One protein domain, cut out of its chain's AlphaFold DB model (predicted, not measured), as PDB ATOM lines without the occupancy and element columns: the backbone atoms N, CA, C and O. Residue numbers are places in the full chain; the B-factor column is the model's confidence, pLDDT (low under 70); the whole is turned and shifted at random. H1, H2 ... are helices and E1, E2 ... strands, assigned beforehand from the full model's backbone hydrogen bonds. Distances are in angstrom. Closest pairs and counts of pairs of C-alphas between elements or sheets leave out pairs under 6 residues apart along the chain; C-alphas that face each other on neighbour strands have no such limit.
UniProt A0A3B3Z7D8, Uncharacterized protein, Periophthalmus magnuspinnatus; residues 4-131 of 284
ATOM      1  N   LYS A   4       7.361 -24.257  43.393       39.28
ATOM      2  CA  LYS A   4       7.529 -24.640  44.805       39.28
ATOM      3  C   LYS A   4       8.789 -25.473  45.054       39.28
ATOM      4  O   LYS A   4       9.481 -25.233  46.040       39.28
ATOM      5  N   MET A   5       9.116 -26.406  44.159       35.59
ATOM      6  CA  MET A   5      10.302 -27.263  44.268       35.59
ATOM      7  C   MET A   5      11.582 -26.473  43.970       35.59
ATOM      8  O   MET A   5      12.581 -26.676  44.648       35.59
ATOM      9  N   SER A   6      11.515 -25.506  43.046       35.22
ATOM     10  CA  SER A   6      12.598 -24.543  42.783       35.22
ATOM     11  C   SER A   6      12.878 -23.649  44.001       35.22
ATOM     12  O   SER A   6      14.022 -23.538  44.427       35.22
ATOM     13  N   SER A   7      11.835 -23.111  44.652       37.94
ATOM     14  CA  SER A   7      11.989 -22.270  45.855       37.94
ATOM     15  C   SER A   7      12.543 -23.030  47.066       37.94
ATOM     16  O   SER A   7      13.311 -22.480  47.859       37.94
ATOM     17  N   LEU A   8      12.178 -24.314  47.197       39.19
ATOM     18  CA  LEU A   8      12.773 -25.202  48.186       39.19
ATOM     19  C   LEU A   8      14.244 -25.402  47.819       39.19
ATOM     20  O   LEU A   8      15.085 -25.101  48.662       39.19
ATOM     21  N   LEU A   9      14.553 -25.788  46.564       41.66
ATOM     22  CA  LEU A   9      15.918 -26.017  46.037       41.66
ATOM     23  C   LEU A   9      16.837 -24.788  46.196       41.66
ATOM     24  O   LEU A   9      18.018 -24.908  46.523       41.66
ATOM     25  N   GLN A  10      16.264 -23.590  46.121       43.03
ATOM     26  CA  GLN A  10      16.962 -22.324  46.325       43.03
ATOM     27  C   GLN A  10      17.386 -22.062  47.783       43.03
ATOM     28  O   GLN A  10      18.327 -21.299  47.995       43.03
ATOM     29  N   ARG A  11      16.788 -22.694  48.806       48.44
ATOM     30  CA  ARG A  11      17.161 -22.483  50.224       48.44
ATOM     31  C   ARG A  11      18.201 -23.470  50.783       48.44
ATOM     32  O   ARG A  11      18.654 -23.258  51.904       48.44
ATOM     33  N   PHE A  12      18.625 -24.498  50.043       51.19
ATOM     34  CA  PHE A  12      19.399 -25.620  50.619       51.19
ATOM     35  C   PHE A  12      20.884 -25.367  50.912       51.19
ATOM     36  O   PHE A  12      21.472 -26.104  51.693       51.19
ATOM     37  N   VAL A  13      21.526 -24.348  50.334       50.00
ATOM     38  CA  VAL A  13      23.009 -24.281  50.314       50.00
ATOM     39  C   VAL A  13      23.575 -23.337  51.396       50.00
ATOM     40  O   VAL A  13      24.411 -22.492  51.110       50.00
ATOM     41  N   GLN A  14      23.039 -23.350  52.616       52.12
ATOM     42  CA  GLN A  14      23.691 -22.713  53.784       52.12
ATOM     43  C   GLN A  14      23.860 -23.701  54.946       52.12
ATOM     44  O   GLN A  14      24.167 -23.301  56.064       52.12
ATOM     45  N   LEU A  15      23.631 -24.992  54.698       60.59
ATOM     46  CA  LEU A  15      23.670 -26.017  55.731       60.59
ATOM     47  C   LEU A  15      25.112 -26.461  55.921       60.59
ATOM     48  O   LEU A  15      25.598 -27.344  55.223       60.59
ATOM     49  N   THR A  16      25.806 -25.786  56.831       59.00
ATOM     50  CA  THR A  16      27.142 -26.188  57.279       59.00
ATOM     51  C   THR A  16      27.079 -27.305  58.323       59.00
ATOM     52  O   THR A  16      28.030 -28.067  58.422       59.00
ATOM     53  N   ASP A  17      25.937 -27.458  59.013       67.81
ATOM     54  CA  ASP A  17      25.726 -28.423  60.108       67.81
ATOM     55  C   ASP A  17      24.532 -29.359  59.831       67.81
ATOM     56  O   ASP A  17      23.542 -29.416  60.575       67.81
ATOM     57  N   LEU A  18      24.586 -30.071  58.704       81.31
ATOM     58  CA  LEU A  18      23.535 -31.001  58.292       81.31
ATOM     59  C   LEU A  18      23.437 -32.183  59.272       81.31
ATOM     60  O   LEU A  18      24.399 -32.917  59.479       81.31
ATOM     61  N   ASN A  19      22.258 -32.391  59.862       83.25
ATOM     62  CA  ASN A  19      22.021 -33.484  60.806       83.25
ATOM     63  C   ASN A  19      20.602 -34.059  60.687       83.25
ATOM     64  O   ASN A  19      19.696 -33.427  60.144       83.25
ATOM     65  N   PHE A  20      20.397 -35.261  61.232       87.44
ATOM     66  CA  PHE A  20      19.139 -36.014  61.119       87.44
ATOM     67  C   PHE A  20      17.924 -35.345  61.773       87.44
ATOM     68  O   PHE A  20      16.799 -35.598  61.356       87.44
ATOM     69  N   ASN A  21      18.137 -34.469  62.758       87.38
ATOM     70  CA  ASN A  21      17.057 -33.759  63.451       87.38
ATOM     71  C   ASN A  21      16.705 -32.429  62.775       87.38
ATOM     72  O   ASN A  21      15.825 -31.700  63.239       87.38
ATOM     73  N   MET A  22      17.416 -32.078  61.704       89.19
ATOM     74  CA  MET A  22      17.232 -30.809  61.036       89.19
ATOM     75  C   MET A  22      15.848 -30.726  60.388       89.19
ATOM     76  O   MET A  22      15.412 -31.628  59.671       89.19
ATOM     77  N   ARG A  23      15.186 -29.580  60.578       89.38
ATOM     78  CA  ARG A  23      13.916 -29.249  59.930       89.38
ATOM     79  C   ARG A  23      14.060 -28.066  58.992       89.38
ATOM     80  O   ARG A  23      14.728 -27.085  59.308       89.38
ATOM     81  N   ILE A  24      13.405 -28.169  57.843       85.69
ATOM     82  CA  ILE A  24      13.356 -27.146  56.803       85.69
ATOM     83  C   ILE A  24      11.927 -26.625  56.725       85.69
ATOM     84  O   ILE A  24      10.970 -27.396  56.717       85.69
ATOM     85  N   THR A  25      11.790 -25.307  56.657       84.25
ATOM     86  CA  THR A  25      10.493 -24.636  56.619       84.25
ATOM     87  C   THR A  25      10.191 -24.146  55.207       84.25
ATOM     88  O   THR A  25      10.990 -23.414  54.609       84.25
ATOM     89  N   ASP A  26       9.030 -24.533  54.675       79.00
ATOM     90  CA  ASP A  26       8.569 -24.095  53.357       79.00
ATOM     91  C   ASP A  26       8.119 -22.616  53.348       79.00
ATOM     92  O   ASP A  26       8.152 -21.903  54.358       79.00
ATOM     93  N   VAL A  27       7.690 -22.126  52.183       74.00
ATOM     94  CA  VAL A  27       7.172 -20.753  52.024       74.00
ATOM     95  C   VAL A  27       5.883 -20.491  52.818       74.00
ATOM     96  O   VAL A  27       5.613 -19.349  53.175       74.00
ATOM     97  N   ASN A  28       5.128 -21.538  53.159       78.44
ATOM     98  CA  ASN A  28       3.905 -21.474  53.964       78.44
ATOM     99  C   ASN A  28       4.181 -21.638  55.466       78.44
ATOM    100  O   ASN A  28       3.248 -21.812  56.248       78.44
ATOM    101  N   LYS A  29       5.455 -21.589  55.879       82.19
ATOM    102  CA  LYS A  29       5.905 -21.785  57.262       82.19
ATOM    103  C   LYS A  29       5.641 -23.191  57.817       82.19
ATOM    104  O   LYS A  29       5.652 -23.380  59.033       82.19
ATOM    105  N   LYS A  30       5.443 -24.189  56.954       86.25
ATOM    106  CA  LYS A  30       5.280 -25.585  57.357       86.25
ATOM    107  C   LYS A  30       6.653 -26.265  57.462       86.25
ATOM    108  O   LYS A  30       7.384 -26.284  56.468       86.25
ATOM    109  N   PRO A  31       7.017 -26.828  58.628       88.19
ATOM    110  CA  PRO A  31       8.266 -27.561  58.783       88.19
ATOM    111  C   PRO A  31       8.166 -28.971  58.182       88.19
ATOM    112  O   PRO A  31       7.116 -29.615  58.245       88.19
ATOM    113  N   MET A  32       9.280 -29.462  57.646       90.88
ATOM    114  CA  MET A  32       9.486 -30.834  57.179       90.88
ATOM    115  C   MET A  32      10.894 -31.290  57.565       90.88
ATOM    116  O   MET A  32      11.808 -30.467  57.643       90.88
ATOM    117  N   ASP A  33      11.084 -32.584  57.811       92.25
ATOM    118  CA  ASP A  33      12.407 -33.109  58.144       92.25
ATOM    119  C   ASP A  33      13.325 -33.005  56.920       92.25
ATOM    120  O   ASP A  33      12.953 -33.408  55.815       92.25
ATOM    121  N   ALA A  34      14.534 -32.468  57.107       91.50
ATOM    122  CA  ALA A  34      15.483 -32.240  56.020       91.50
ATOM    123  C   ALA A  34      15.734 -33.529  55.229       91.50
ATOM    124  O   ALA A  34      15.743 -33.509  54.002       91.50
ATOM    125  N   LEU A  35      15.844 -34.664  55.922       93.81
ATOM    126  CA  LEU A  35      16.085 -35.962  55.302       93.81
ATOM    127  C   LEU A  35      15.001 -36.334  54.287       93.81
ATOM    128  O   LEU A  35      15.319 -36.787  53.190       93.81
ATOM    129  N   GLN A  36      13.728 -36.079  54.607       93.12
ATOM    130  CA  GLN A  36      12.617 -36.340  53.688       93.12
ATOM    131  C   GLN A  36      12.736 -35.481  52.431       93.12
ATOM    132  O   GLN A  36      12.499 -35.958  51.322       93.12
ATOM    133  N   VAL A  37      13.135 -34.223  52.610       92.56
ATOM    134  CA  VAL A  37      13.286 -33.279  51.512       92.56
ATOM    135  C   VAL A  37      14.445 -33.684  50.588       92.56
ATOM    136  O   VAL A  37      14.254 -33.763  49.374       92.56
ATOM    137  N   PHE A  38      15.620 -34.000  51.142       93.62
ATOM    138  CA  PHE A  38      16.780 -34.459  50.367       93.62
ATOM    139  C   PHE A  38      16.493 -35.790  49.660       93.62
ATOM    140  O   PHE A  38      16.780 -35.932  48.474       93.62
ATOM    141  N   SER A  39      15.846 -36.736  50.344       95.56
ATOM    142  CA  SER A  39      15.460 -38.026  49.756       95.56
ATOM    143  C   SER A  39      14.466 -37.858  48.608       95.56
ATOM    144  O   SER A  39      14.556 -38.546  47.595       95.56
ATOM    145  N   ALA A  40      13.507 -36.936  48.733       95.69
ATOM    146  CA  ALA A  40      12.564 -36.641  47.659       95.69
ATOM    147  C   ALA A  40      13.260 -36.012  46.441       95.69
ATOM    148  O   ALA A  40      12.968 -36.408  45.314       95.69
ATOM    149  N   ALA A  41      14.202 -35.088  46.660       94.62
ATOM    150  CA  ALA A  41      14.986 -34.479  45.587       94.62
ATOM    151  C   ALA A  41      15.870 -35.511  44.867       94.62
ATOM    152  O   ALA A  41      15.848 -35.586  43.641       94.62
ATOM    153  N   LEU A  42      16.583 -36.358  45.616       96.25
ATOM    154  CA  LEU A  42      17.394 -37.439  45.051       96.25
ATOM    155  C   LEU A  42      16.542 -38.445  44.274       96.25
ATOM    156  O   LEU A  42      16.942 -38.874  43.197       96.25
ATOM    157  N   ARG A  43      15.351 -38.794  44.780       96.00
ATOM    158  CA  ARG A  43      14.427 -39.688  44.071       96.00
ATOM    159  C   ARG A  43      13.979 -39.082  42.748       96.00
ATOM    160  O   ARG A  43      14.016 -39.770  41.740       96.00
ATOM    161  N   PHE A  44      13.619 -37.799  42.749       95.88
ATOM    162  CA  PHE A  44      13.253 -37.086  41.527       95.88
ATOM    163  C   PHE A  44      14.387 -37.111  40.492       95.88
ATOM    164  O   PHE A  44      14.144 -37.471  39.347       95.88
ATOM    165  N   LEU A  45      15.624 -36.796  40.899       93.94
ATOM    166  CA  LEU A  45      16.788 -36.827  40.002       93.94
ATOM    167  C   LEU A  45      17.076 -38.232  39.467       93.94
ATOM    168  O   LEU A  45      17.402 -38.393  38.296       93.94
ATOM    169  N   LYS A  46      16.944 -39.252  40.320       92.50
ATOM    170  CA  LYS A  46      17.093 -40.654  39.928       92.50
ATOM    171  C   LYS A  46      16.065 -41.034  38.866       92.50
ATOM    172  O   LYS A  46      16.437 -41.585  37.838       92.50
ATOM    173  N   ASP A  47      14.790 -40.756  39.122       91.81
ATOM    174  CA  ASP A  47      13.701 -41.139  38.225       91.81
ATOM    175  C   ASP A  47      13.821 -40.406  36.873       91.81
ATOM    176  O   ASP A  47      13.668 -41.039  35.832       91.81
ATOM    177  N   ASP A  48      14.196 -39.121  36.880       91.25
ATOM    178  CA  ASP A  48      14.457 -38.324  35.670       91.25
ATOM    179  C   ASP A  48      15.647 -38.872  34.857       91.25
ATOM    180  O   ASP A  48      15.542 -39.073  33.646       91.25
ATOM    181  N   ALA A  49      16.756 -39.212  35.525       89.75
ATOM    182  CA  ALA A  49      17.924 -39.809  34.877       89.75
ATOM    183  C   ALA A  49      17.609 -41.183  34.261       89.75
ATOM    184  O   ALA A  49      18.029 -41.474  33.141       89.75
ATOM    185  N   LEU A  50      16.852 -42.027  34.969       87.75
ATOM    186  CA  LEU A  50      16.427 -43.329  34.456       87.75
ATOM    187  C   LEU A  50      15.476 -43.177  33.265       87.75
ATOM    188  O   LEU A  50      15.639 -43.879  32.270       87.75
ATOM    189  N   GLU A  51      14.537 -42.230  33.317       88.25
ATOM    190  CA  GLU A  51      13.636 -41.950  32.197       88.25
ATOM    191  C   GLU A  51      14.401 -41.469  30.951       88.25
ATOM    192  O   GLU A  51      14.083 -41.878  29.829       88.25
ATOM    193  N   ALA A  52      15.420 -40.624  31.124       88.25
ATOM    194  CA  ALA A  52      16.283 -40.187  30.028       88.25
ATOM    195  C   ALA A  52      17.037 -41.370  29.392       88.25
ATOM    196  O   ALA A  52      17.018 -41.529  28.170       88.25
ATOM    197  N   LEU A  53      17.619 -42.250  30.213       86.12
ATOM    198  CA  LEU A  53      18.315 -43.452  29.742       86.12
ATOM    199  C   LEU A  53      17.379 -44.434  29.030       86.12
ATOM    200  O   LEU A  53      17.748 -45.024  28.014       86.12
ATOM    201  N   ASP A  54      16.158 -44.612  29.527       84.19
ATOM    202  CA  ASP A  54      15.165 -45.482  28.897       84.19
ATOM    203  C   ASP A  54      14.806 -45.011  27.483       84.19
ATOM    204  O   ASP A  54      14.653 -45.831  26.569       84.19
ATOM    205  N   LYS A  55      14.695 -43.688  27.299       85.25
ATOM    206  CA  LYS A  55      14.442 -43.063  25.994       85.25
ATOM    207  C   LYS A  55      15.602 -43.295  25.031       85.25
ATOM    208  O   LYS A  55      15.358 -43.644  23.878       85.25
ATOM    209  N   GLU A  56      16.842 -43.148  25.493       83.88
ATOM    210  CA  GLU A  56      18.034 -43.374  24.664       83.88
ATOM    211  C   GLU A  56      18.240 -44.854  24.312       83.88
ATOM    212  O   GLU A  56      18.613 -45.186  23.188       83.88
ATOM    213  N   THR A  57      17.950 -45.761  25.246       79.56
ATOM    214  CA  THR A  57      18.188 -47.209  25.094       79.56
ATOM    215  C   THR A  57      17.012 -47.977  24.484       79.56
ATOM    216  O   THR A  57      17.047 -49.208  24.420       79.56
ATOM    217  N   GLN A  58      15.954 -47.285  24.042       77.25
ATOM    218  CA  GLN A  58      14.737 -47.886  23.479       77.25
ATOM    219  C   GLN A  58      14.129 -48.985  24.375       77.25
ATOM    220  O   GLN A  58      13.654 -50.010  23.889       77.25
ATOM    221  N   ASN A  59      14.136 -48.781  25.697       67.19
ATOM    222  CA  ASN A  59      13.672 -49.738  26.714       67.19
ATOM    223  C   ASN A  59      14.419 -51.087  26.779       67.19
ATOM    224  O   ASN A  59      13.979 -51.973  27.511       67.19
ATOM    225  N   MET A  60      15.555 -51.270  26.092       61.91
ATOM    226  CA  MET A  60      16.332 -52.519  26.202       61.91
ATOM    227  C   MET A  60      17.029 -52.679  27.561       61.91
ATOM    228  O   MET A  60      17.510 -53.760  27.894       61.91
ATOM    229  N   ALA A  61      17.096 -51.605  28.350       59.34
ATOM    230  CA  ALA A  61      17.927 -51.534  29.543       59.34
ATOM    231  C   ALA A  61      17.162 -51.710  30.874       59.34
ATOM    232  O   ALA A  61      17.785 -51.926  31.921       59.34
ATOM    233  N   LYS A  62      15.817 -51.709  30.848       54.97
ATOM    234  CA  LYS A  62      14.960 -51.969  32.021       54.97
ATOM    235  C   LYS A  62      15.089 -53.420  32.486       54.97
ATOM    236  O   LYS A  62      14.312 -54.284  32.097       54.97
ATOM    237  N   GLY A  63      16.081 -53.684  33.329       55.31
ATOM    238  CA  GLY A  63      16.278 -54.977  33.994       55.31
ATOM    239  C   GLY A  63      17.719 -55.483  34.014       55.31
ATOM    240  O   GLY A  63      18.012 -56.407  34.763       55.31
ATOM    241  N   LEU A  64      18.621 -54.873  33.236       53.88
ATOM    242  CA  LEU A  64      20.033 -55.280  33.131       53.88
ATOM    243  C   LEU A  64      21.011 -54.260  33.726       53.88
ATOM    244  O   LEU A  64      22.183 -54.579  33.927       53.88
ATOM    245  N   LEU A  65      20.554 -53.036  34.000       63.25
ATOM    246  CA  LEU A  65      21.444 -51.958  34.408       63.25
ATOM    247  C   LEU A  65      21.781 -52.028  35.895       63.25
ATOM    248  O   LEU A  65      20.958 -51.802  36.781       63.25
ATOM    249  N   ASN A  66      23.049 -52.337  36.136       77.56
ATOM    250  CA  ASN A  66      23.696 -52.221  37.420       77.56
ATOM    251  C   ASN A  66      24.396 -50.855  37.506       77.56
ATOM    252  O   ASN A  66      25.457 -50.675  36.913       77.56
ATOM    253  N   PHE A  67      23.796 -49.900  38.216       86.06
ATOM    254  CA  PHE A  67      24.331 -48.542  38.332       86.06
ATOM    255  C   PHE A  67      25.203 -48.364  39.572       86.06
ATOM    256  O   PHE A  67      24.836 -48.811  40.659       86.06
ATOM    257  N   THR A  68      26.295 -47.620  39.407       92.94
ATOM    258  CA  THR A  68      27.010 -46.980  40.513       92.94
ATOM    259  C   THR A  68      26.585 -45.520  40.572       92.94
ATOM    260  O   THR A  68      26.775 -44.775  39.612       92.94
ATOM    261  N   TRP A  69      26.014 -45.107  41.699       94.25
ATOM    262  CA  TRP A  69      25.617 -43.729  41.955       94.25
ATOM    263  C   TRP A  69      26.768 -42.974  42.603       94.25
ATOM    264  O   TRP A  69      27.297 -43.394  43.634       94.25
ATOM    265  N   VAL A  70      27.137 -41.840  42.017       95.62
ATOM    266  CA  VAL A  70      28.122 -40.922  42.589       95.62
ATOM    267  C   VAL A  70      27.382 -39.669  43.039       95.62
ATOM    268  O   VAL A  70      26.805 -38.966  42.214       95.62
ATOM    269  N   LEU A  71      27.380 -39.401  44.344       95.25
ATOM    270  CA  LEU A  71      26.843 -38.166  44.909       95.25
ATOM    271  C   LEU A  71      27.999 -37.273  45.336       95.25
ATOM    272  O   LEU A  71      28.812 -37.658  46.180       95.25
ATOM    273  N   THR A  72      28.065 -36.083  44.750       93.50
ATOM    274  CA  THR A  72      29.039 -35.068  45.140       93.50
ATOM    275  C   THR A  72      28.578 -34.338  46.393       93.50
ATOM    276  O   THR A  72      27.387 -34.065  46.556       93.50
ATOM    277  N   VAL A  73      29.515 -34.037  47.288       91.81
ATOM    278  CA  VAL A  73      29.276 -33.237  48.494       91.81
ATOM    279  C   VAL A  73      30.393 -32.207  48.694       91.81
ATOM    280  O   VAL A  73      31.534 -32.472  48.291       91.81
ATOM    281  N   PRO A  74      30.117 -31.076  49.366       88.38
ATOM    282  CA  PRO A  74      31.142 -30.090  49.685       88.38
ATOM    283  C   PRO A  74      32.275 -30.684  50.524       88.38
ATOM    284  O   PRO A  74      32.038 -31.429  51.477       88.38
ATOM    285  N   ALA A  75      33.521 -30.305  50.236       87.12
ATOM    286  CA  ALA A  75      34.673 -30.762  51.024       87.12
ATOM    287  C   ALA A  75      34.643 -30.267  52.479       87.12
ATOM    288  O   ALA A  75      35.180 -30.925  53.372       87.12
ATOM    289  N   ILE A  76      33.949 -29.154  52.733       83.81
ATOM    290  CA  ILE A  76      33.748 -28.601  54.076       83.81
ATOM    291  C   ILE A  76      32.782 -29.423  54.945       83.81
ATOM    292  O   ILE A  76      32.711 -29.184  56.149       83.81
ATOM    293  N   TRP A  77      32.036 -30.376  54.371       87.38
ATOM    294  CA  TRP A  77      31.099 -31.215  55.118       87.38
ATOM    295  C   TRP A  77      31.809 -32.310  55.907       87.38
ATOM    296  O   TRP A  77      32.681 -33.026  55.400       87.38
ATOM    297  N   ASP A  78      31.384 -32.473  57.156       87.31
ATOM    298  CA  ASP A  78      31.898 -33.478  58.074       87.31
ATOM    299  C   ASP A  78      31.302 -34.878  57.819       87.31
ATOM    300  O   ASP A  78      30.455 -35.095  56.947       87.31
ATOM    301  N   ASN A  79      31.785 -35.874  58.565       89.81
ATOM    302  CA  ASN A  79      31.318 -37.256  58.425       89.81
ATOM    303  C   ASN A  79      29.809 -37.421  58.710       89.81
ATOM    304  O   ASN A  79      29.157 -38.126  57.937       89.81
ATOM    305  N   PRO A  80      29.222 -36.786  59.746       91.31
ATOM    306  CA  PRO A  80      27.771 -36.752  59.940       91.31
ATOM    307  C   PRO A  80      26.978 -36.271  58.719       91.31
ATOM    308  O   PRO A  80      26.042 -36.956  58.306       91.31
ATOM    309  N   ALA A  81      27.364 -35.153  58.098       90.19
ATOM    310  CA  ALA A  81      26.687 -34.637  56.910       90.19
ATOM    311  C   ALA A  81      26.800 -35.601  55.713       90.19
ATOM    312  O   ALA A  81      25.830 -35.832  54.984       90.19
ATOM    313  N   ARG A  82      27.959 -36.248  55.540       91.62
ATOM    314  CA  ARG A  82      28.156 -37.295  54.517       91.62
ATOM    315  C   ARG A  82      27.277 -38.520  54.783       91.62
ATOM    316  O   ARG A  82      26.685 -39.058  53.849       91.62
ATOM    317  N   GLN A  83      27.153 -38.946  56.040       93.25
ATOM    318  CA  GLN A  83      26.282 -40.060  56.421       93.25
ATOM    319  C   GLN A  83      24.804 -39.726  56.209       93.25
ATOM    320  O   GLN A  83      24.041 -40.572  55.747       93.25
ATOM    321  N   PHE A  84      24.405 -38.483  56.481       94.75
ATOM    322  CA  PHE A  84      23.063 -38.003  56.170       94.75
ATOM    323  C   PHE A  84      22.750 -38.143  54.672       94.75
ATOM    324  O   PHE A  84      21.675 -38.620  54.316       94.75
ATOM    325  N   MET A  85      23.690 -37.794  53.784       94.50
ATOM    326  CA  MET A  85      23.497 -37.965  52.338       94.50
ATOM    327  C   MET A  85      23.384 -39.427  51.914       94.50
ATOM    328  O   MET A  85      22.596 -39.735  51.020       94.50
ATOM    329  N   ARG A  86      24.125 -40.338  52.563       94.88
ATOM    330  CA  ARG A  86      23.978 -41.783  52.326       94.88
ATOM    331  C   ARG A  86      22.579 -42.264  52.686       94.88
ATOM    332  O   ARG A  86      21.934 -42.913  51.869       94.88
ATOM    333  N   GLU A  87      22.081 -41.879  53.857       95.12
ATOM    334  CA  GLU A  87      20.724 -42.225  54.282       95.12
ATOM    335  C   GLU A  87      19.673 -41.646  53.322       95.12
ATOM    336  O   GLU A  87      18.744 -42.345  52.914       95.12
ATOM    337  N   ALA A  88      19.850 -40.396  52.881       95.44
ATOM    338  CA  ALA A  88      18.957 -39.783  51.904       95.44
ATOM    339  C   ALA A  88      18.933 -40.558  50.572       95.44
ATOM    340  O   ALA A  88      17.871 -40.741  49.974       95.44
ATOM    341  N   ALA A  89      20.087 -41.052  50.115       96.19
ATOM    342  CA  ALA A  89      20.209 -41.857  48.902       96.19
ATOM    343  C   ALA A  89      19.524 -43.227  49.030       96.19
ATOM    344  O   ALA A  89      18.854 -43.676  48.094       96.19
ATOM    345  N   VAL A  90      19.645 -43.870  50.196       95.12
ATOM    346  CA  VAL A  90      18.946 -45.123  50.513       95.12
ATOM    347  C   VAL A  90      17.433 -44.897  50.505       95.12
ATOM    348  O   VAL A  90      16.711 -45.603  49.802       95.12
ATOM    349  N   GLN A  91      16.934 -43.863  51.189       95.62
ATOM    350  CA  GLN A  91      15.499 -43.550  51.207       95.62
ATOM    351  C   GLN A  91      14.961 -43.177  49.824       95.62
ATOM    352  O   GLN A  91      13.834 -43.533  49.472       95.62
ATOM    353  N   ALA A  92      15.757 -42.493  49.006       95.56
ATOM    354  CA  ALA A  92      15.439 -42.192  47.615       95.56
ATOM    355  C   ALA A  92      15.417 -43.438  46.703       95.56
ATOM    356  O   ALA A  92      14.890 -43.387  45.584       95.56
ATOM    357  N   GLY A  93      15.945 -44.569  47.175       93.50
ATOM    358  CA  GLY A  93      16.043 -45.813  46.423       93.50
ATOM    359  C   GLY A  93      17.064 -45.735  45.292       93.50
ATOM    360  O   GLY A  93      16.803 -46.288  44.225       93.50
ATOM    361  N   LEU A  94      18.165 -44.998  45.487       93.50
ATOM    362  CA  LEU A  94      19.342 -45.070  44.609       93.50
ATOM    363  C   LEU A  94      20.069 -46.400  44.840       93.50
ATOM    364  O   LEU A  94      20.464 -47.077  43.895       93.50
ATOM    365  N   VAL A  95      20.191 -46.794  46.107       93.31
ATOM    366  CA  VAL A  95      20.788 -48.059  46.539       93.31
ATOM    367  C   VAL A  95      19.923 -48.728  47.604       93.31
ATOM    368  O   VAL A  95      19.085 -48.095  48.243       93.31
ATOM    369  N   THR A  96      20.133 -50.027  47.787       89.69
ATOM    370  CA  THR A  96      19.565 -50.829  48.877       89.69
ATOM    371  C   THR A  96      20.675 -51.255  49.835       89.69
ATOM    372  O   THR A  96      21.852 -51.123  49.505       89.69
ATOM    373  N   ALA A  97      20.321 -51.858  50.974       83.00
ATOM    374  CA  ALA A  97      21.303 -52.455  51.886       83.00
ATOM    375  C   ALA A  97      22.203 -53.513  51.207       83.00
ATOM    376  O   ALA A  97      23.335 -53.722  51.622       83.00
ATOM    377  N   ALA A  98      21.720 -54.167  50.143       86.62
ATOM    378  CA  ALA A  98      22.488 -55.157  49.387       86.62
ATOM    379  C   ALA A  98      23.395 -54.544  48.304       86.62
ATOM    380  O   ALA A  98      24.149 -55.270  47.664       86.62
ATOM    381  N   THR A  99      23.287 -53.239  48.045       90.69
ATOM    382  CA  THR A  99      24.018 -52.548  46.972       90.69
ATOM    383  C   THR A  99      24.638 -51.240  47.457       90.69
ATOM    384  O   THR A  99      24.768 -50.293  46.682       90.69
ATOM    385  N   GLU A 100      24.941 -51.137  48.751       87.06
ATOM    386  CA  GLU A 100      25.508 -49.927  49.354       87.06
ATOM    387  C   GLU A 100      26.908 -49.614  48.798       87.06
ATOM    388  O   GLU A 100      27.276 -48.450  48.652       87.06
ATOM    389  N   ASP A 101      27.644 -50.646  48.375       91.88
ATOM    390  CA  ASP A 101      28.927 -50.559  47.668       91.88
ATOM    391  C   ASP A 101      28.837 -49.805  46.332       91.88
ATOM    392  O   ASP A 101      29.839 -49.304  45.824       91.88
ATOM    393  N   LYS A 102      27.625 -49.669  45.783       93.88
ATOM    394  CA  LYS A 102      27.350 -48.927  44.548       93.88
ATOM    395  C   LYS A 102      27.051 -47.452  44.785       93.88
ATOM    396  O   LYS A 102      26.688 -46.759  43.839       93.88
ATOM    397  N   LEU A 103      27.185 -46.963  46.018       95.75
ATOM    398  CA  LEU A 103      27.073 -45.547  46.348       95.75
ATOM    399  C   LEU A 103      28.434 -44.963  46.733       95.75
ATOM    400  O   LEU A 103      28.969 -45.206  47.822       95.75
ATOM    401  N   VAL A 104      28.944 -44.089  45.874       95.75
ATOM    402  CA  VAL A 104      30.154 -43.309  46.129       95.75
ATOM    403  C   VAL A 104      29.753 -41.902  46.559       95.75
ATOM    404  O   VAL A 104      29.075 -41.188  45.825       95.75
ATOM    405  N   ILE A 105      30.197 -41.493  47.747       95.00
ATOM    406  CA  ILE A 105      30.191 -40.083  48.146       95.00
ATOM    407  C   ILE A 105      31.536 -39.507  47.717       95.00
ATOM    408  O   ILE A 105      32.565 -39.921  48.250       95.00
ATOM    409  N   ALA A 106      31.521 -38.601  46.745       94.06
ATOM    410  CA  ALA A 106      32.720 -37.965  46.209       94.06
ATOM    411  C   ALA A 106      32.778 -36.499  46.641       94.06
ATOM    412  O   ALA A 106      31.742 -35.844  46.763       94.06
ATOM    413  N   LEU A 107      33.974 -35.962  46.869       92.94
ATOM    414  CA  LEU A 107      34.105 -34.540  47.167       92.94
ATOM    415  C   LEU A 107      33.976 -33.731  45.875       92.94
ATOM    416  O   LEU A 107      34.612 -34.049  44.870       92.94
ATOM    417  N   GLU A 108      33.190 -32.658  45.910       93.12
ATOM    418  CA  GLU A 108      33.072 -31.692  44.810       93.12
ATOM    419  C   GLU A 108      34.434 -31.279  44.221       93.12
ATOM    420  O   GLU A 108      34.617 -31.426  43.006       93.12
ATOM    421  N   PRO A 109      35.448 -30.873  45.018       93.00
ATOM    422  CA  PRO A 109      36.732 -30.470  44.454       93.00
ATOM    423  C   PRO A 109      37.540 -31.625  43.842       93.00
ATOM    424  O   PRO A 109      38.345 -31.389  42.934       93.00
ATOM    425  N   GLU A 110      37.347 -32.871  44.283       90.88
ATOM    426  CA  GLU A 110      37.986 -34.047  43.672       90.88
ATOM    427  C   GLU A 110      37.368 -34.348  42.306       90.88
ATOM    428  O   GLU A 110      38.088 -34.550  41.327       90.88
ATOM    429  N   VAL A 111      36.036 -34.318  42.211       91.75
ATOM    430  CA  VAL A 111      35.323 -34.538  40.944       91.75
ATOM    431  C   VAL A 111      35.629 -33.422  39.947       91.75
ATOM    432  O   VAL A 111      35.926 -33.710  38.785       91.75
ATOM    433  N   ALA A 112      35.660 -32.164  40.399       90.31
ATOM    434  CA  ALA A 112      36.089 -31.029  39.582       90.31
ATOM    435  C   ALA A 112      37.523 -31.224  39.060       90.31
ATOM    436  O   ALA A 112      37.787 -31.060  37.871       90.31
ATOM    437  N   SER A 113      38.437 -31.671  39.925       88.56
ATOM    438  CA  SER A 113      39.822 -31.969  39.548       88.56
ATOM    439  C   SER A 113      39.931 -33.069  38.491       88.56
ATOM    440  O   SER A 113      40.692 -32.934  37.533       88.56
ATOM    441  N   ILE A 114      39.180 -34.166  38.649       86.94
ATOM    442  CA  ILE A 114      39.144 -35.263  37.670       86.94
ATOM    443  C   ILE A 114      38.646 -34.741  36.324       86.94
ATOM    444  O   ILE A 114      39.246 -35.054  35.296       86.94
ATOM    445  N   ARG A 115      37.597 -33.909  36.325       85.88
ATOM    446  CA  ARG A 115      37.083 -33.300  35.099       85.88
ATOM    447  C   ARG A 115      38.142 -32.429  34.429       85.88
ATOM    448  O   ARG A 115      38.395 -32.630  33.248       85.88
ATOM    449  N   CYS A 116      38.807 -31.538  35.164       82.00
ATOM    450  CA  CYS A 116      39.858 -30.674  34.614       82.00
ATOM    451  C   CYS A 116      41.028 -31.461  34.005       82.00
ATOM    452  O   CYS A 116      41.573 -31.039  32.993       82.00
ATOM    453  N   LYS A 117      41.382 -32.629  34.561       76.69
ATOM    454  CA  LYS A 117      42.403 -33.526  33.984       76.69
ATOM    455  C   LYS A 117      41.994 -34.150  32.641       76.69
ATOM    456  O   LYS A 117      42.863 -34.614  31.909       76.69
ATOM    457  N   GLN A 118      40.694 -34.227  32.357       75.69
ATOM    458  CA  GLN A 118      40.143 -34.805  31.126       75.69
ATOM    459  C   GLN A 118      39.845 -33.760  30.047       75.69
ATOM    460  O   GLN A 118      39.553 -34.144  28.916       75.69
ATOM    461  N   LEU A 119      39.852 -32.472  30.396       73.75
ATOM    462  CA  LEU A 119      39.596 -31.392  29.451       73.75
ATOM    463  C   LEU A 119      40.777 -31.215  28.494       73.75
ATOM    464  O   LEU A 119      41.939 -31.368  28.880       73.75
ATOM    465  N   CYS A 120      40.461 -30.881  27.247       63.38
ATOM    466  CA  CYS A 120      41.458 -30.496  26.259       63.38
ATOM    467  C   CYS A 120      41.830 -29.025  26.442       63.38
ATOM    468  O   CYS A 120      41.112 -28.254  27.076       63.38
ATOM    469  N   SER A 121      42.942 -28.609  25.834       63.81
ATOM    470  CA  SER A 121      43.423 -27.233  25.951       63.81
ATOM    471  C   SER A 121      42.412 -26.176  25.492       63.81
ATOM    472  O   SER A 121      42.400 -25.068  26.014       63.81
ATOM    473  N   GLU A 122      41.544 -26.540  24.548       62.03
ATOM    474  CA  GLU A 122      40.495 -25.696  23.961       62.03
ATOM    475  C   GLU A 122      39.318 -25.424  24.912       62.03
ATOM    476  O   GLU A 122      38.570 -24.472  24.706       62.03
ATOM    477  N   ASP A 123      39.160 -26.230  25.968       65.75
ATOM    478  CA  ASP A 123      38.079 -26.084  26.950       65.75
ATOM    479  C   ASP A 123      38.417 -25.059  28.053       65.75
ATOM    480  O   ASP A 123      37.566 -24.718  28.880       65.75
ATOM    481  N   PHE A 124      39.663 -24.575  28.103       67.19
ATOM    482  CA  PHE A 124      40.106 -23.587  29.081       67.19
ATOM    483  C   PHE A 124      39.883 -22.159  28.566       67.19
ATOM    484  O   PHE A 124      40.179 -21.822  27.425       67.19
ATOM    485  N   ILE A 125      39.397 -21.280  29.451       64.50
ATOM    486  CA  ILE A 125      39.150 -19.856  29.146       64.50
ATOM    487  C   ILE A 125      40.460 -19.108  28.827       64.50
ATOM    488  O   ILE A 125      40.452 -18.090  28.136       64.50
ATOM    489  N   MET A 126      41.591 -19.593  29.341       58.56
ATOM    490  CA  MET A 126      42.908 -19.019  29.073       58.56
ATOM    491  C   MET A 126      43.547 -19.710  27.865       58.56
ATOM    492  O   MET A 126      43.542 -20.932  27.782       58.56
ATOM    493  N   ALA A 127      44.122 -18.916  26.953       49.69
ATOM    494  CA  ALA A 127      44.714 -19.371  25.686       49.69
ATOM    495  C   ALA A 127      45.905 -20.340  25.841       49.69
ATOM    496  O   ALA A 127      46.337 -20.951  24.866       49.69
ATOM    497  N   GLU A 128      46.420 -20.492  27.059       55.22
ATOM    498  CA  GLU A 128      47.403 -21.499  27.428       55.22
ATOM    499  C   GLU A 128      46.741 -22.435  28.432       55.22
ATOM    500  O   GLU A 128      46.456 -22.060  29.573       55.22
ATOM    501  N   ALA A 129      46.450 -23.655  27.993       55.75
ATOM    502  CA  ALA A 129      46.053 -24.694  28.920       55.75
ATOM    503  C   ALA A 129      47.208 -24.956  29.888       55.75
ATOM    504  O   ALA A 129      48.360 -24.990  29.444       55.75
ATOM    505  N   PRO A 130      46.931 -25.146  31.188       59.88
ATOM    506  CA  PRO A 130      47.977 -25.544  32.109       59.88
ATOM    507  C   PRO A 130      48.643 -26.819  31.584       59.88
ATOM    508  O   PRO A 130      47.957 -27.718  31.082       59.88
ATOM    509  N   ASP A 131      49.973 -26.892  31.703       62.00
ATOM    510  CA  ASP A 131      50.710 -28.135  31.484       62.00
ATOM    511  C   ASP A 131      49.981 -29.287  32.180       62.00
ATOM    512  O   ASP A 131      49.373 -29.123  33.245       62.00
TER     513      ASP A 131
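Overview. This is residues 4 to 131 of the 284 residues of an uncharacterized protein of Periophthalmus magnuspinnatus (UniProt A0A3B3Z7D8). The model is a loose, drawn-out assembly: a ribbon of two parallel strands, E3 and E4, lies in its middle with helix H3 packed over it, and the long helix H2 packs steeply across H3 with residues 35 to 43. From the end of E4, helix H4 leads away to a tail without named elements, while the small hairpin E1 and E2 lies by the start of H2, toward the other end of the longest axis, and the short H1 is near H2. The printed part has 128 residues, with four named helices and four named strands in the order H1 E1 E2 H2 E3 H3 E4 H4, and its class is mixed, helices and strands. There are two sheets of two strands, E1 and E2 antiparallel, E3 and E4 parallel. The whole is loose, with a radius of gyration of the C-alphas of 17.7 A and spans of 51 by 39 by 29 A.

Arrangement. Begin at E3, residues 69 to 73, and E4, residues 103 to 107, parallel neighbours at 29 degrees; N 71 and O 104 are 2.9 A apart, within hydrogen-bond range, as are N 106 and O 71, 2.9 A. Between them in the chain comes H3, residues 79 to 91, and the three form a strand-helix-strand unit, two parallel neighbour strands with a helix between, whose crossover is right-handed. The closest C-alphas of H3 and E4 are those of Arg 82 and Ile 105, 7.2 A. Next look at H2, residues 34 to 56: it touches H3 with residues 35 to 43 alone, closest at the C-alphas of Ser 39 and Ala 88, 4.5 A, at a steep tilt of 55 degrees, the same way. E1, residues 23 to 25, and E2, residues 31 to 33, form an antiparallel hairpin, with N 24 and O 32 2.8 A apart, within hydrogen-bond range. The closest C-alphas of E1 and H2 are those of Arg 23 and Ala 34, 5.2 A. H1, residues 4 to 10, and H2 are near each other, with 7 pairs of C-alphas within 10 A. H4, residues 108 to 118, touches no helix; its closest C-alpha to E3 is that of Glu 108, 5.3 A from that of Thr 72. In H1, H2, H3 and H4 every O i to N i+4 pair is within hydrogen-bond range.

Along the chain. Find C-alpha 69 at (25.617, -43.729, 41.955), where E3 begins; it runs 12.9 A, and E4 13.1 A. H2 starts at C-alpha 34, (15.483, -32.240, 56.020), and runs 33.4 A to C-alpha 56. H3 is 18.5 A long, H1 9.8 A, E1 6.6 A and E2 7.0 A. H4 runs 15.7 A to C-alpha 118 at (40.143, -34.805, 31.126).

Size, cuts and confidence. The two C-alphas farthest apart, those of Asn 28 and Asp 131, are 52.3 A from each other. The printed part has no cut. The links H1 to E1, H2 to E3 and H3 to E4 are long. Look for low confidence, pLDDT under 70, at residues 4 to 17, 59 to 65 and 120 to 131.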